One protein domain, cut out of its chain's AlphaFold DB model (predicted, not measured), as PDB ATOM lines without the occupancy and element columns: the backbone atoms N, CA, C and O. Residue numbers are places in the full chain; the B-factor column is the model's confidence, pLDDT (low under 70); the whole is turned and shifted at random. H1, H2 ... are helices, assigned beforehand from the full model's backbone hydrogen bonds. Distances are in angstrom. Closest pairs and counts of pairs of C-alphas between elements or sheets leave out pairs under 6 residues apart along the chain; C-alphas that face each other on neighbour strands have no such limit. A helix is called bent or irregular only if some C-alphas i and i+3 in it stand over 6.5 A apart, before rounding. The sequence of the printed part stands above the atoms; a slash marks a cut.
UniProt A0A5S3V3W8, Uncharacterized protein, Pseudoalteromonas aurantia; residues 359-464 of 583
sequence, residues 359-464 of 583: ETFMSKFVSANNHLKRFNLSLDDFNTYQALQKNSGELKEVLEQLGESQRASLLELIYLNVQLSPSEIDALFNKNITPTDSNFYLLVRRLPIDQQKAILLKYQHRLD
ATOM      1  N   GLU A 359     118.523  80.668  99.676       60.69
ATOM      2  CA  GLU A 359     117.499  81.426 100.391       60.69
ATOM      3  C   GLU A 359     117.098  82.627  99.537       60.69
ATOM      4  O   GLU A 359     117.956  83.437  99.155       60.69
ATOM      5  N   THR A 360     115.801  82.753  99.259       60.81
ATOM      6  CA  THR A 360     115.257  83.890  98.516       60.81
ATOM      7  C   THR A 360     115.299  85.150  99.376       60.81
ATOM      8  O   THR A 360     115.335  85.116 100.608       60.81
ATOM      9  N   PHE A 361     115.266  86.312  98.737       59.78
ATOM     10  CA  PHE A 361     115.128  87.580  99.455       59.78
ATOM     11  C   PHE A 361     113.923  87.620 100.380       59.78
ATOM     12  O   PHE A 361     113.990  88.201 101.456       59.78
ATOM     13  N   MET A 362     112.824  86.983  99.975       60.31
ATOM     14  CA  MET A 362     111.602  86.974 100.764       60.31
ATOM     15  C   MET A 362     111.711  86.113 102.013       60.31
ATOM     16  O   MET A 362     111.289  86.563 103.081       60.31
ATOM     17  N   SER A 363     112.353  84.945 101.940       63.53
ATOM     18  CA  SER A 363     112.635  84.167 103.154       63.53
ATOM     19  C   SER A 363     113.562  84.938 104.102       63.53
ATOM     20  O   SER A 363     113.328  84.980 105.313       63.53
ATOM     21  N   LYS A 364     114.563  85.630 103.544       66.81
ATOM     22  CA  LYS A 364     115.488  86.499 104.284       66.81
ATOM     23  C   LYS A 364     114.780  87.676 104.959       66.81
ATOM     24  O   LYS A 364     115.010  87.925 106.142       66.81
ATOM     25  N   PHE A 365     113.884  88.351 104.239       69.06
ATOM     26  CA  PHE A 365     113.097  89.481 104.731       69.06
ATOM     27  C   PHE A 365     112.236  89.094 105.926       69.06
ATOM     28  O   PHE A 365     112.289  89.738 106.974       69.06
ATOM     29  N   VAL A 366     111.462  88.016 105.797       68.62
ATOM     30  CA  VAL A 366     110.538  87.603 106.856       68.62
ATOM     31  C   VAL A 366     111.274  87.066 108.070       68.62
ATOM     32  O   VAL A 366     110.897  87.394 109.195       68.62
ATOM     33  N   SER A 367     112.359  86.315 107.867       71.00
ATOM     34  CA  SER A 367     113.206  85.882 108.979       71.00
ATOM     35  C   SER A 367     113.751  87.089 109.752       71.00
ATOM     36  O   SER A 367     113.540  87.183 110.963       71.00
ATOM     37  N   ALA A 368     114.355  88.057 109.056       73.62
ATOM     38  CA  ALA A 368     114.889  89.273 109.665       73.62
ATOM     39  C   ALA A 368     113.806  90.069 110.416       73.62
ATOM     40  O   ALA A 368     114.001  90.447 111.574       73.62
ATOM     41  N   ASN A 369     112.636  90.264 109.804       75.62
ATOM     42  CA  ASN A 369     111.557  91.035 110.416       75.62
ATOM     43  C   ASN A 369     110.939  90.331 111.639       75.62
ATOM     44  O   ASN A 369     110.644  90.971 112.646       75.62
ATOM     45  N   ASN A 370     110.798  89.003 111.602       74.81
ATOM     46  CA  ASN A 370     110.330  88.229 112.754       74.81
ATOM     47  C   ASN A 370     111.292  88.324 113.946       74.81
ATOM     48  O   ASN A 370     110.839  88.339 115.091       74.81
ATOM     49  N   HIS A 371     112.602  88.419 113.698       79.31
ATOM     50  CA  HIS A 371     113.581  88.666 114.756       79.31
ATOM     51  C   HIS A 371     113.459  90.079 115.338       79.31
ATOM     52  O   HIS A 371     113.422  90.208 116.560       79.31
ATOM     53  N   LEU A 372     113.302  91.114 114.505       84.00
ATOM     54  CA  LEU A 372     113.086  92.491 114.973       84.00
ATOM     55  C   LEU A 372     111.837  92.626 115.858       84.00
ATOM     56  O   LEU A 372     111.898  93.226 116.933       84.00
ATOM     57  N   LYS A 373     110.723  91.995 115.469       81.56
ATOM     58  CA  LYS A 373     109.467  92.042 116.237       81.56
ATOM     59  C   LYS A 373     109.597  91.514 117.664       81.56
ATOM     60  O   LYS A 373     108.918  92.019 118.554       81.56
ATOM     61  N   ARG A 374     110.472  90.531 117.914       81.31
ATOM     62  CA  ARG A 374     110.720  90.007 119.276       81.31
ATOM     63  C   ARG A 374     111.304  91.066 120.214       81.31
ATOM     64  O   ARG A 374     111.133  90.954 121.421       81.31
ATOM     65  N   PHE A 375     111.934  92.091 119.648       83.00
ATOM     66  CA  PHE A 375     112.485  93.249 120.348       83.00
ATOM     67  C   PHE A 375     111.583  94.485 120.243       83.00
ATOM     68  O   PHE A 375     111.993  95.573 120.634       83.00
ATOM     69  N   ASN A 376     110.355  94.333 119.733       84.44
ATOM     70  CA  ASN A 376     109.433  95.436 119.461       84.44
ATOM     71  C   ASN A 376     110.023  96.491 118.498       84.44
ATOM     72  O   ASN A 376     109.785  97.687 118.657       84.44
ATOM     73  N   LEU A 377     110.804  96.030 117.514       85.62
ATOM     74  CA  LEU A 377     111.420  96.845 116.466       85.62
ATOM     75  C   LEU A 377     110.842  96.498 115.090       85.62
ATOM     76  O   LEU A 377     110.316  95.404 114.861       85.62
ATOM     77  N   SER A 378     111.008  97.426 114.158       83.19
ATOM     78  CA  SER A 378     110.683  97.294 112.739       83.19
ATOM     79  C   SER A 378     111.808  97.868 111.871       83.19
ATOM     80  O   SER A 378     112.693  98.562 112.363       83.19
ATOM     81  N   LEU A 379     111.797  97.609 110.559       80.38
ATOM     82  CA  LEU A 379     112.788  98.214 109.652       80.38
ATOM     83  C   LEU A 379     112.699  99.752 109.609       80.38
ATOM     84  O   LEU A 379     113.714 100.414 109.394       80.38
ATOM     85  N   ASP A 380     111.517 100.325 109.864       79.50
ATOM     86  CA  ASP A 380     111.317 101.779 109.916       79.50
ATOM     87  C   ASP A 380     112.120 102.429 111.050       79.50
ATOM     88  O   ASP A 380     112.541 103.580 110.935       79.50
ATOM     89  N   ASP A 381     112.423 101.671 112.105       85.50
ATOM     90  CA  ASP A 381     113.252 102.110 113.228       85.50
ATOM     91  C   ASP A 381     114.739 102.269 112.855       85.50
ATOM     92  O   ASP A 381     115.546 102.700 113.683       85.50
ATOM     93  N   PHE A 382     115.111 101.973 111.604       88.38
ATOM     94  CA  PHE A 382     116.476 102.079 111.078       88.38
ATOM     95  C   PHE A 382     116.572 102.870 109.766       88.38
ATOM     96  O   PHE A 382     117.624 102.882 109.131       88.38
ATOM     97  N   ASN A 383     115.503 103.554 109.350       84.38
ATOM     98  CA  ASN A 383     115.425 104.220 108.042       84.38
ATOM     99  C   ASN A 383     116.289 105.493 107.899       84.38
ATOM    100  O   ASN A 383     116.464 106.010 106.795       84.38
ATOM    101  N   THR A 384     116.838 106.009 109.001       87.75
ATOM    102  CA  THR A 384     117.694 107.202 109.048       87.75
ATOM    103  C   THR A 384     118.878 106.974 109.976       87.75
ATOM    104  O   THR A 384     118.826 106.136 110.879       87.75
ATOM    105  N   TYR A 385     119.939 107.767 109.813       91.31
ATOM    106  CA  TYR A 385     121.082 107.727 110.727       91.31
ATOM    107  C   TYR A 385     120.673 108.000 112.185       91.31
ATOM    108  O   TYR A 385     121.140 107.315 113.093       91.31
ATOM    109  N   GLN A 386     119.767 108.951 112.432       92.38
ATOM    110  CA  GLN A 386     119.287 109.256 113.784       92.38
ATOM    111  C   GLN A 386     118.528 108.073 114.397       92.38
ATOM    112  O   GLN A 386     118.738 107.765 115.571       92.38
ATOM    113  N   ALA A 387     117.684 107.396 113.614       90.69
ATOM    114  CA  ALA A 387     116.961 106.209 114.064       90.69
ATOM    115  C   ALA A 387     117.925 105.042 114.356       90.69
ATOM    116  O   ALA A 387     117.869 104.455 115.436       90.69
ATOM    117  N   LEU A 388     118.908 104.810 113.476       91.75
ATOM    118  CA  LEU A 388     119.999 103.852 113.701       91.75
ATOM    119  C   LEU A 388     120.777 104.142 114.987       91.75
ATOM    120  O   LEU A 388     121.091 103.228 115.741       91.75
ATOM    121  N   GLN A 389     121.091 105.410 115.258       92.25
ATOM    122  CA  GLN A 389     121.791 105.802 116.482       92.25
ATOM    123  C   GLN A 389     120.938 105.549 117.725       92.25
ATOM    124  O   GLN A 389     121.448 104.983 118.697       92.25
ATOM    125  N   LYS A 390     119.658 105.941 117.681       92.94
ATOM    126  CA  LYS A 390     118.699 105.764 118.776       92.94
ATOM    127  C   LYS A 390     118.544 104.290 119.151       92.94
ATOM    128  O   LYS A 390     118.640 103.977 120.327       92.94
ATOM    129  N   ASN A 391     118.378 103.422 118.154       93.00
ATOM    130  CA  ASN A 391     118.096 101.996 118.336       93.00
ATOM    131  C   ASN A 391     119.360 101.117 118.213       93.00
ATOM    132  O   ASN A 391     119.278  99.917 117.950       93.00
ATOM    133  N   SER A 392     120.556 101.711 118.332       91.75
ATOM    134  CA  SER A 392     121.823 100.999 118.093       91.75
ATOM    135  C   SER A 392     122.121  99.911 119.125       91.75
ATOM    136  O   SER A 392     122.790  98.936 118.785       91.75
ATOM    137  N   GLY A 393     121.649 100.071 120.366       91.56
ATOM    138  CA  GLY A 393     121.832  99.075 121.423       91.56
ATOM    139  C   GLY A 393     121.023  97.817 121.134       91.56
ATOM    140  O   GLY A 393     121.584  96.729 121.036       91.56
ATOM    141  N   GLU A 394     119.729  97.989 120.891       92.25
ATOM    142  CA  GLU A 394     118.807  96.896 120.603       92.25
ATOM    143  C   GLU A 394     119.137  96.222 119.265       92.25
ATOM    144  O   GLU A 394     119.126  94.996 119.172       92.25
ATOM    145  N   LEU A 395     119.517  96.992 118.235       91.75
ATOM    146  CA  LEU A 395     119.977  96.415 116.969       91.75
ATOM    147  C   LEU A 395     121.209  95.530 117.171       91.75
ATOM    148  O   LEU A 395     121.298  94.459 116.574       91.75
ATOM    149  N   LYS A 396     122.158  95.949 118.012       92.75
ATOM    150  CA  LYS A 396     123.342  95.140 118.306       92.75
ATOM    151  C   LYS A 396     122.959  93.812 118.968       92.75
ATOM    152  O   LYS A 396     123.442  92.775 118.524       92.75
ATOM    153  N   GLU A 397     122.060  93.834 119.950       91.12
ATOM    154  CA  GLU A 397     121.555  92.614 120.597       91.12
ATOM    155  C   GLU A 397     120.844  91.684 119.606       91.12
ATOM    156  O   GLU A 397     121.069  90.472 119.629       91.12
ATOM    157  N   VAL A 398     120.037  92.235 118.690       91.12
ATOM    158  CA  VAL A 398     119.410  91.454 117.612       91.12
ATOM    159  C   VAL A 398     120.480  90.782 116.753       91.12
ATOM    160  O   VAL A 398     120.416  89.575 116.536       91.12
ATOM    161  N   LEU A 399     121.472  91.539 116.273       91.06
ATOM    162  CA  LEU A 399     122.515  91.026 115.380       91.06
ATOM    163  C   LEU A 399     123.365  89.926 116.033       91.06
ATOM    164  O   LEU A 399     123.814  89.025 115.328       91.06
ATOM    165  N   GLU A 400     123.569  89.980 117.350       90.44
ATOM    166  CA  GLU A 400     124.298  88.962 118.121       90.44
ATOM    167  C   GLU A 400     123.517  87.642 118.274       90.44
ATOM    168  O   GLU A 400     124.126  86.595 118.490       90.44
ATOM    169  N   GLN A 401     122.188  87.663 118.124       87.81
ATOM    170  CA  GLN A 401     121.335  86.466 118.184       87.81
ATOM    171  C   GLN A 401     121.085  85.811 116.818       87.81
ATOM    172  O   GLN A 401     120.507  84.724 116.755       87.81
ATOM    173  N   LEU A 402     121.477  86.470 115.726       86.06
ATOM    174  CA  LEU A 402     121.267  85.987 114.365       86.06
ATOM    175  C   LEU A 402     122.429  85.109 113.889       86.06
ATOM    176  O   LEU A 402     123.597  85.421 114.120       86.06
ATOM    177  N   GLY A 403     122.111  84.048 113.142       83.81
ATOM    178  CA  GLY A 403     123.120  83.333 112.356       83.81
ATOM    179  C   GLY A 403     123.680  84.214 111.229       83.81
ATOM    180  O   GLY A 403     123.047  85.193 110.832       83.81
ATOM    181  N   GLU A 404     124.842  83.860 110.669       83.31
ATOM    182  CA  GLU A 404     125.540  84.683 109.662       83.31
ATOM    183  C   GLU A 404     124.656  85.083 108.468       83.31
ATOM    184  O   GLU A 404     124.611  86.263 108.118       83.31
ATOM    185  N   SER A 405     123.894  84.140 107.891       78.56
ATOM    186  CA  SER A 405     122.985  84.429 106.763       78.56
ATOM    187  C   SER A 405     121.909  85.455 107.136       78.56
ATOM    188  O   SER A 405     121.672  86.428 106.416       78.56
ATOM    189  N   GLN A 406     121.280  85.281 108.302       79.50
ATOM    190  CA  GLN A 406     120.212  86.163 108.772       79.50
ATOM    191  C   GLN A 406     120.754  87.550 109.126       79.50
ATOM    192  O   GLN A 406     120.128  88.559 108.804       79.50
ATOM    193  N   ARG A 407     121.938  87.607 109.747       86.69
ATOM    194  CA  ARG A 407     122.629  88.854 110.080       86.69
ATOM    195  C   ARG A 407     122.973  89.639 108.817       86.69
ATOM    196  O   ARG A 407     122.642  90.820 108.737       86.69
ATOM    197  N   ALA A 408     123.598  88.989 107.834       82.69
ATOM    198  CA  ALA A 408     123.921  89.604 106.548       82.69
ATOM    199  C   ALA A 408     122.655  90.130 105.856       82.69
ATOM    200  O   ALA A 408     122.637  91.265 105.391       82.69
ATOM    201  N   SER A 409     121.576  89.347 105.885       79.38
ATOM    202  CA  SER A 409     120.287  89.718 105.297       79.38
ATOM    203  C   SER A 409     119.634  90.923 105.978       79.38
ATOM    204  O   SER A 409     119.186  91.844 105.300       79.38
ATOM    205  N   LEU A 410     119.595  90.958 107.314       84.88
ATOM    206  CA  LEU A 410     119.040  92.095 108.051       84.88
ATOM    207  C   LEU A 410     119.841  93.375 107.773       84.88
ATOM    208  O   LEU A 410     119.257  94.425 107.516       84.88
ATOM    209  N   LEU A 411     121.173  93.288 107.790       88.19
ATOM    210  CA  LEU A 411     122.037  94.429 107.490       88.19
ATOM    211  C   LEU A 411     121.890  94.882 106.034       88.19
ATOM    212  O   LEU A 411     121.873  96.085 105.778       88.19
ATOM    213  N   GLU A 412     121.742  93.948 105.095       83.56
ATOM    214  CA  GLU A 412     121.447  94.260 103.699       83.56
ATOM    215  C   GLU A 412     120.154  95.069 103.590       83.56
ATOM    216  O   GLU A 412     120.165  96.136 102.982       83.56
ATOM    217  N   LEU A 413     119.078  94.642 104.256       80.06
ATOM    218  CA  LEU A 413     117.788  95.344 104.258       80.06
ATOM    219  C   LEU A 413     117.863  96.740 104.878       80.06
ATOM    220  O   LEU A 413     117.326  97.691 104.306       80.06
ATOM    221  N   ILE A 414     118.549  96.872 106.015       85.81
ATOM    222  CA  ILE A 414     118.742  98.157 106.694       85.81
ATOM    223  C   ILE A 414     119.517  99.120 105.786       85.81
ATOM    224  O   ILE A 414     119.068 100.234 105.523       85.81
ATOM    225  N   TYR A 415     120.669  98.700 105.259       86.94
ATOM    226  CA  TYR A 415     121.577  99.597 104.538       86.94
ATOM    227  C   TYR A 415     121.296  99.710 103.040       86.94
ATOM    228  O   TYR A 415     121.910 100.538 102.367       86.94
ATOM    229  N   LEU A 416     120.331  98.956 102.501       77.81
ATOM    230  CA  LEU A 416     119.906  99.119 101.115       77.81
ATOM    231  C   LEU A 416     119.448 100.563 100.867       77.81
ATOM    232  O   LEU A 416     119.816 101.166  99.859       77.81
ATOM    233  N   ASN A 417     118.676 101.147 101.784       69.75
ATOM    234  CA  ASN A 417     118.008 102.425 101.531       69.75
ATOM    235  C   ASN A 417     118.476 103.599 102.381       69.75
ATOM    236  O   ASN A 417     118.123 104.737 102.064       69.75
ATOM    237  N   VAL A 418     119.319 103.358 103.378       81.69
ATOM    238  CA  VAL A 418     119.869 104.427 104.207       81.69
ATOM    239  C   VAL A 418     121.016 105.110 103.466       81.69
ATOM    240  O   VAL A 418     121.934 104.465 102.964       81.69
ATOM    241  N   GLN A 419     120.963 106.437 103.383       83.44
ATOM    242  CA  GLN A 419     122.075 107.241 102.892       83.44
ATOM    243  C   GLN A 419     122.896 107.730 104.083       83.44
ATOM    244  O   GLN A 419     122.361 108.380 104.978       83.44
ATOM    245  N   LEU A 420     124.186 107.409 104.081       89.50
ATOM    246  CA  LEU A 420     125.126 107.759 105.140       89.50
ATOM    247  C   LEU A 420     126.253 108.607 104.560       89.50
ATOM    248  O   LEU A 420     126.706 108.370 103.444       89.50
ATOM    249  N   SER A 421     126.725 109.575 105.331       93.56
ATOM    250  CA  SER A 421     127.981 110.284 105.100       93.56
ATOM    251  C   SER A 421     129.181 109.458 105.595       93.56
ATOM    252  O   SER A 421     129.019 108.579 106.446       93.56
ATOM    253  N   PRO A 422     130.412 109.754 105.137       94.62
ATOM    254  CA  PRO A 422     131.613 109.054 105.601       94.62
ATOM    255  C   PRO A 422     131.774 109.022 107.130       94.62
ATOM    256  O   PRO A 422     132.095 107.982 107.699       94.62
ATOM    257  N   SER A 423     131.493 110.135 107.815       94.94
ATOM    258  CA  SER A 423     131.565 110.214 109.282       94.94
ATOM    259  C   SER A 423     130.504 109.369 109.987       94.94
ATOM    260  O   SER A 423     130.741 108.859 111.080       94.94
ATOM    261  N   GLU A 424     129.329 109.218 109.378       95.31
ATOM    262  CA  GLU A 424     128.258 108.382 109.925       95.31
ATOM    263  C   GLU A 424     128.598 106.900 109.760       95.31
ATOM    264  O   GLU A 424     128.418 106.133 110.704       95.31
ATOM    265  N   ILE A 425     129.174 106.507 108.618       95.19
ATOM    266  CA  ILE A 425     129.706 105.151 108.409       95.19
ATOM    267  C   ILE A 425     130.767 104.834 109.467       95.19
ATOM    268  O   ILE A 425     130.696 103.781 110.100       95.19
ATOM    269  N   ASP A 426     131.695 105.760 109.721       93.81
ATOM    270  CA  ASP A 426     132.720 105.590 110.754       93.81
ATOM    271  C   ASP A 426     132.111 105.344 112.142       93.81
ATOM    272  O   ASP A 426     132.537 104.444 112.877       93.81
ATOM    273  N   ALA A 427     131.102 106.137 112.504       94.50
ATOM    274  CA  ALA A 427     130.422 106.028 113.788       94.50
ATOM    275  C   ALA A 427     129.671 104.695 113.933       94.50
ATOM    276  O   ALA A 427     129.762 104.056 114.985       94.50
ATOM    277  N   LEU A 428     128.952 104.258 112.895       93.88
ATOM    278  CA  LEU A 428     128.209 102.994 112.904       93.88
ATOM    279  C   LEU A 428     129.151 101.782 112.912       93.88
ATOM    280  O   LEU A 428     128.901 100.827 113.651       93.88
ATOM    281  N   PHE A 429     130.257 101.836 112.161       93.56
ATOM    282  CA  PHE A 429     131.258 100.766 112.141       93.56
ATOM    283  C   PHE A 429     131.846 100.542 113.533       93.56
ATOM    284  O   PHE A 429     131.927  99.414 114.011       93.56
ATOM    285  N   ASN A 430     132.203 101.622 114.234       90.94
ATOM    286  CA  ASN A 430     132.756 101.536 115.588       90.94
ATOM    287  C   ASN A 430     131.730 101.066 116.638       90.94
ATOM    288  O   ASN A 430     132.118 100.655 117.731       90.94
ATOM    289  N   LYS A 431     130.434 101.100 116.309       90.62
ATOM    290  CA  LYS A 431     129.354 100.521 117.117       90.62
ATOM    291  C   LYS A 431     129.080  99.043 116.808       90.62
ATOM    292  O   LYS A 431     128.242  98.450 117.481       90.62
ATOM    293  N   ASN A 432     129.788  98.437 115.849       89.94
ATOM    294  CA  ASN A 432     129.614  97.047 115.401       89.94
ATOM    295  C   ASN A 432     128.205  96.724 114.869       89.94
ATOM    296  O   ASN A 432     127.755  95.583 114.952       89.94
ATOM    297  N   ILE A 433     127.516  97.717 114.303       91.44
ATOM    298  CA  ILE A 433     126.177  97.557 113.705       91.44
ATOM    299  C   ILE A 433     126.200  97.655 112.175       91.44
ATOM    300  O   ILE A 433     125.171  97.866 111.543       91.44
ATOM    301  N   THR A 434     127.378  97.510 111.569       92.94
ATOM    302  CA  THR A 434     127.581  97.446 110.117       92.94
ATOM    303  C   THR A 434     128.024  96.038 109.712       92.94
ATOM    304  O   THR A 434     128.539  95.295 110.555       92.94
ATOM    305  N   PRO A 435     127.886  95.656 108.432       91.44
ATOM    306  CA  PRO A 435     128.624  94.530 107.883       91.44
ATOM    307  C   PRO A 435     130.128  94.732 108.081       91.44
ATOM    308  O   PRO A 435     130.628  95.858 108.018       91.44
ATOM    309  N   THR A 436     130.835  93.634 108.314       91.31
ATOM    310  CA  THR A 436     132.303  93.585 108.401       91.31
ATOM    311  C   THR A 436     132.901  92.712 107.300       91.31
ATOM    312  O   THR A 436     134.074  92.383 107.353       91.31
ATOM    313  N   ASP A 437     132.094  92.344 106.308       92.56
ATOM    314  CA  ASP A 437     132.445  91.507 105.168       92.56
ATOM    315  C   ASP A 437     132.266  92.285 103.852       92.56
ATOM    316  O   ASP A 437     132.117  93.514 103.836       92.56
ATOM    317  N   SER A 438     132.232  91.578 102.723       91.94
ATOM    318  CA  SER A 438     132.013  92.186 101.410       91.94
ATOM    319  C   SER A 438     130.671  92.920 101.263       91.94
ATOM    320  O   SER A 438     130.551  93.774 100.375       91.94
ATOM    321  N   ASN A 439     129.670  92.666 102.121       90.75
ATOM    322  CA  ASN A 439     128.409  93.418 102.136       90.75
ATOM    323  C   ASN A 439     128.589  94.839 102.681       90.75
ATOM    324  O   ASN A 439     127.696  95.671 102.521       90.75
ATOM    325  N   PHE A 440     129.756  95.173 103.244       93.56
ATOM    326  CA  PHE A 440     130.097  96.544 103.625       93.56
ATOM    327  C   PHE A 440     129.979  97.527 102.451       93.56
ATOM    328  O   PHE A 440     129.679  98.706 102.652       93.56
ATOM    329  N   TYR A 441     130.120  97.042 101.211       91.50
ATOM    330  CA  TYR A 441     129.892  97.853 100.019       91.50
ATOM    331  C   TYR A 441     128.513  98.541  99.995       91.50
ATOM    332  O   TYR A 441     128.388  99.660  99.491       91.50
ATOM    333  N   LEU A 442     127.486  97.930 100.597       89.00
ATOM    334  CA  LEU A 442     126.136  98.498 100.659       89.00
ATOM    335  C   LEU A 442     126.097  99.875 101.334       89.00
ATOM    336  O   LEU A 442     125.299 100.719 100.931       89.00
ATOM    337  N   LEU A 443     126.993 100.128 102.294       91.25
ATOM    338  CA  LEU A 443     127.066 101.396 103.020       91.25
ATOM    339  C   LEU A 443     127.674 102.512 102.173       91.25
ATOM    340  O   LEU A 443     127.317 103.676 102.336       91.25
ATOM    341  N   VAL A 444     128.594 102.168 101.271       91.44
ATOM    342  CA  VAL A 444     129.337 103.155 100.477       91.44
ATOM    343  C   VAL A 444     128.753 103.357  99.085       91.44
ATOM    344  O   VAL A 444     128.994 104.401  98.492       91.44
ATOM    345  N   ARG A 445     127.948 102.425  98.557       88.88
ATOM    346  CA  ARG A 445     127.494 102.425  97.150       88.88
ATOM    347  C   ARG A 445     126.824 103.721  96.674       88.88
ATOM    348  O   ARG A 445     126.841 104.016  95.483       88.88
ATOM    349  N   ARG A 446     126.211 104.481  97.591       85.69
ATOM    350  CA  ARG A 446     125.501 105.743  97.305       85.69
ATOM    351  C   ARG A 446     126.379 106.991  97.433       85.69
ATOM    352  O   ARG A 446     125.916 108.088  97.134       85.69
ATOM    353  N   LEU A 447     127.622 106.847  97.885       89.88
ATOM    354  CA  LEU A 447     128.569 107.953  97.976       89.88
ATOM    355  C   LEU A 447     129.143 108.306  96.594       89.88
ATOM    356  O   LEU A 447     129.173 107.457  95.703       89.88
ATOM    357  N   PRO A 448     129.673 109.524  96.400       91.19
ATOM    358  CA  PRO A 448     130.533 109.836  95.262       91.19
ATOM    359  C   PRO A 448     131.703 108.851  95.151       91.19
ATOM    360  O   PRO A 448     132.267 108.447  96.169       91.19
ATOM    361  N   ILE A 449     132.099 108.499  93.925       90.81
ATOM    362  CA  ILE A 449     133.082 107.438  93.652       90.81
ATOM    363  C   ILE A 449     134.390 107.596  94.445       90.81
ATOM    364  O   ILE A 449     134.888 106.627  95.013       90.81
ATOM    365  N   ASP A 450     134.914 108.814  94.575       93.19
ATOM    366  CA  ASP A 450     136.156 109.059  95.316       93.19
ATOM    367  C   ASP A 450     136.006 108.814  96.822       93.19
ATOM    368  O   ASP A 450     136.929 108.321  97.470       93.19
ATOM    369  N   GLN A 451     134.820 109.076  97.376       94.31
ATOM    370  CA  GLN A 451     134.513 108.741  98.765       94.31
ATOM    371  C   GLN A 451     134.348 107.230  98.947       94.31
ATOM    372  O   GLN A 451     134.810 106.699  99.955       94.31
ATOM    373  N   GLN A 452     133.765 106.525  97.968       93.50
ATOM    374  CA  GLN A 452     133.704 105.057  97.994       93.50
ATOM    375  C   GLN A 452     135.111 104.464  98.077       93.50
ATOM    376  O   GLN A 452     135.407 103.712  99.003       93.50
ATOM    377  N   LYS A 453     136.000 104.865  97.158       94.81
ATOM    378  CA  LYS A 453     137.402 104.425  97.124       94.81
ATOM    379  C   LYS A 453     138.115 104.696  98.451       94.81
ATOM    380  O   LYS A 453     138.747 103.797  99.001       94.81
ATOM    381  N   ALA A 454     137.990 105.915  98.978       95.88
ATOM    382  CA  ALA A 454     138.656 106.320 100.213       95.88
ATOM    383  C   ALA A 454     138.200 105.495 101.427       95.88
ATOM    384  O   ALA A 454     139.038 105.033 102.204       95.88
ATOM    385  N   ILE A 455     136.891 105.273 101.587       95.31
ATOM    386  CA  ILE A 455     136.356 104.480 102.702       95.31
ATOM    387  C   ILE A 455     136.734 103.005 102.548       95.31
ATOM    388  O   ILE A 455     137.169 102.387 103.518       95.31
ATOM    389  N   LEU A 456     136.622 102.438 101.345       94.50
ATOM    390  CA  LEU A 456     136.969 101.035 101.106       94.50
ATOM    391  C   LEU A 456     138.449 100.757 101.401       94.50
ATOM    392  O   LEU A 456     138.747  99.768 102.065       94.50
ATOM    393  N   LEU A 457     139.364 101.654 101.013       95.19
ATOM    394  CA  LEU A 457     140.778 101.547 101.400       95.19
ATOM    395  C   LEU A 457     140.984 101.683 102.908       95.19
ATOM    396  O   LEU A 457     141.712 100.892 103.505       95.19
ATOM    397  N   LYS A 458     140.328 102.661 103.543       95.25
ATOM    398  CA  LYS A 458     140.433 102.882 104.992       95.25
ATOM    399  C   LYS A 458     140.075 101.626 105.790       95.25
ATOM    400  O   LYS A 458     140.703 101.352 106.813       95.25
ATOM    401  N   TYR A 459     139.067 100.884 105.338       93.69
ATOM    402  CA  TYR A 459     138.563  99.697 106.025       93.69
ATOM    403  C   TYR A 459     139.111  98.374 105.480       93.69
ATOM    404  O   TYR A 459     138.844  97.347 106.091       93.69
ATOM    405  N   GLN A 460     139.927  98.374 104.423       92.38
ATOM    406  CA  GLN A 460     140.386  97.162 103.728       92.38
ATOM    407  C   GLN A 460     140.932  96.073 104.670       92.38
ATOM    408  O   GLN A 460     140.598  94.907 104.515       92.38
ATOM    409  N   HIS A 461     141.735  96.439 105.672       91.06
ATOM    410  CA  HIS A 461     142.340  95.481 106.614       91.06
ATOM    411  C   HIS A 461     141.427  95.062 107.776       91.06
ATOM    412  O   HIS A 461     141.825  94.255 108.612       91.06
ATOM    413  N   ARG A 462     140.234  95.654 107.872       90.62
ATOM    414  CA  ARG A 462     139.215  95.367 108.895       90.62
ATOM    415  C   ARG A 462     137.974  94.696 108.305       90.62
ATOM    416  O   ARG A 462     137.041  94.430 109.057       90.62
ATOM    417  N   LEU A 463     137.949  94.500 106.989       90.00
ATOM    418  CA  LEU A 463     136.875  93.831 106.279       90.00
ATOM    419  C   LEU A 463     137.323  92.430 105.896       90.00
ATOM    420  O   LEU A 463     138.426  92.240 105.379       90.00
ATOM    421  N   ASP A 464     136.434  91.469 106.083       90.31
ATOM    422  CA  ASP A 464     136.571  90.179 105.437       90.31
ATOM    423  C   ASP A 464     136.372  90.365 103.930       90.31
ATOM    424  O   ASP A 464     135.452  91.045 103.466       90.31
TER     425      ASP A 464
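What this domain is: This is residues 359 to 464 of the 583 residues of an uncharacterized protein of Pseudoalteromonas aurantia (UniProt A0A5S3V3W8). Helices H1, H5, H7 and H8 form a row along the longest axis, H5 and H7 side by side in its middle and H1 crossing H5. H2, H3, H4 and H6 cover one side of this row. The printed part has 106 residues with eight named helices, H1 to H8 in order, and no named strand: all helix. It is compact, radius of gyration of the C-alphas 13.3 A, spanning 39 by 29 by 21 A.

How they stand to each other: Start at H1, residues 361 to 374: its residues 364 to 369 alone touch H5, residues 404 to 417, the hub, about perpendicular at 86 degrees; closest are C-alphas 368 and 410, 5.3 A. H2, residues 379 to 382, and H3, residues 385 to 390, only just touch, with 3 pairs of C-alphas within 8 A, and only at the corner; closest are C-alphas 382 and 388, 4.7 A. H4, residues 392 to 401, is close but not clearly touching H5; closest are C-alphas 399 and 407, 5.7 A. H6, residues 422 to 430, is likewise close but not clearly touching H3; closest are C-alphas 385 and 424, 7.3 A. H7, residues 438 to 444, touches H5 at a shallow tilt of 18 degrees, the same way; closest are C-alphas 443 and 415, 6.0 A. H7 and H8, residues 449 to 462, form a hairpin; closest are C-alphas 444 and 452, 5.4 A. O i to N i+4 pairs are all within hydrogen-bond range in H3, H4 and H6, 9 of 10 in H1 and H5, 8 of 10 in H8, and 0 of 3 in H7, which has 4 of 4 O i to N i+3 pairs.

Where its parts are: Find C-alpha 361 at (115.128, 87.580, 99.455); H1 runs 20.4 A from there. H5, 20.9 A, is only just irregular: C-alphas 414 and 417 are 6.7 A apart. H8 is irregular, with C-alphas 458 and 461 7.8 A apart, and ends at C-alpha 462 at (139.215, 95.367, 108.895).

The domain as a whole: The printed part has no cut and no long link. Confidence is under 70 at residues 359 to 366 and 417.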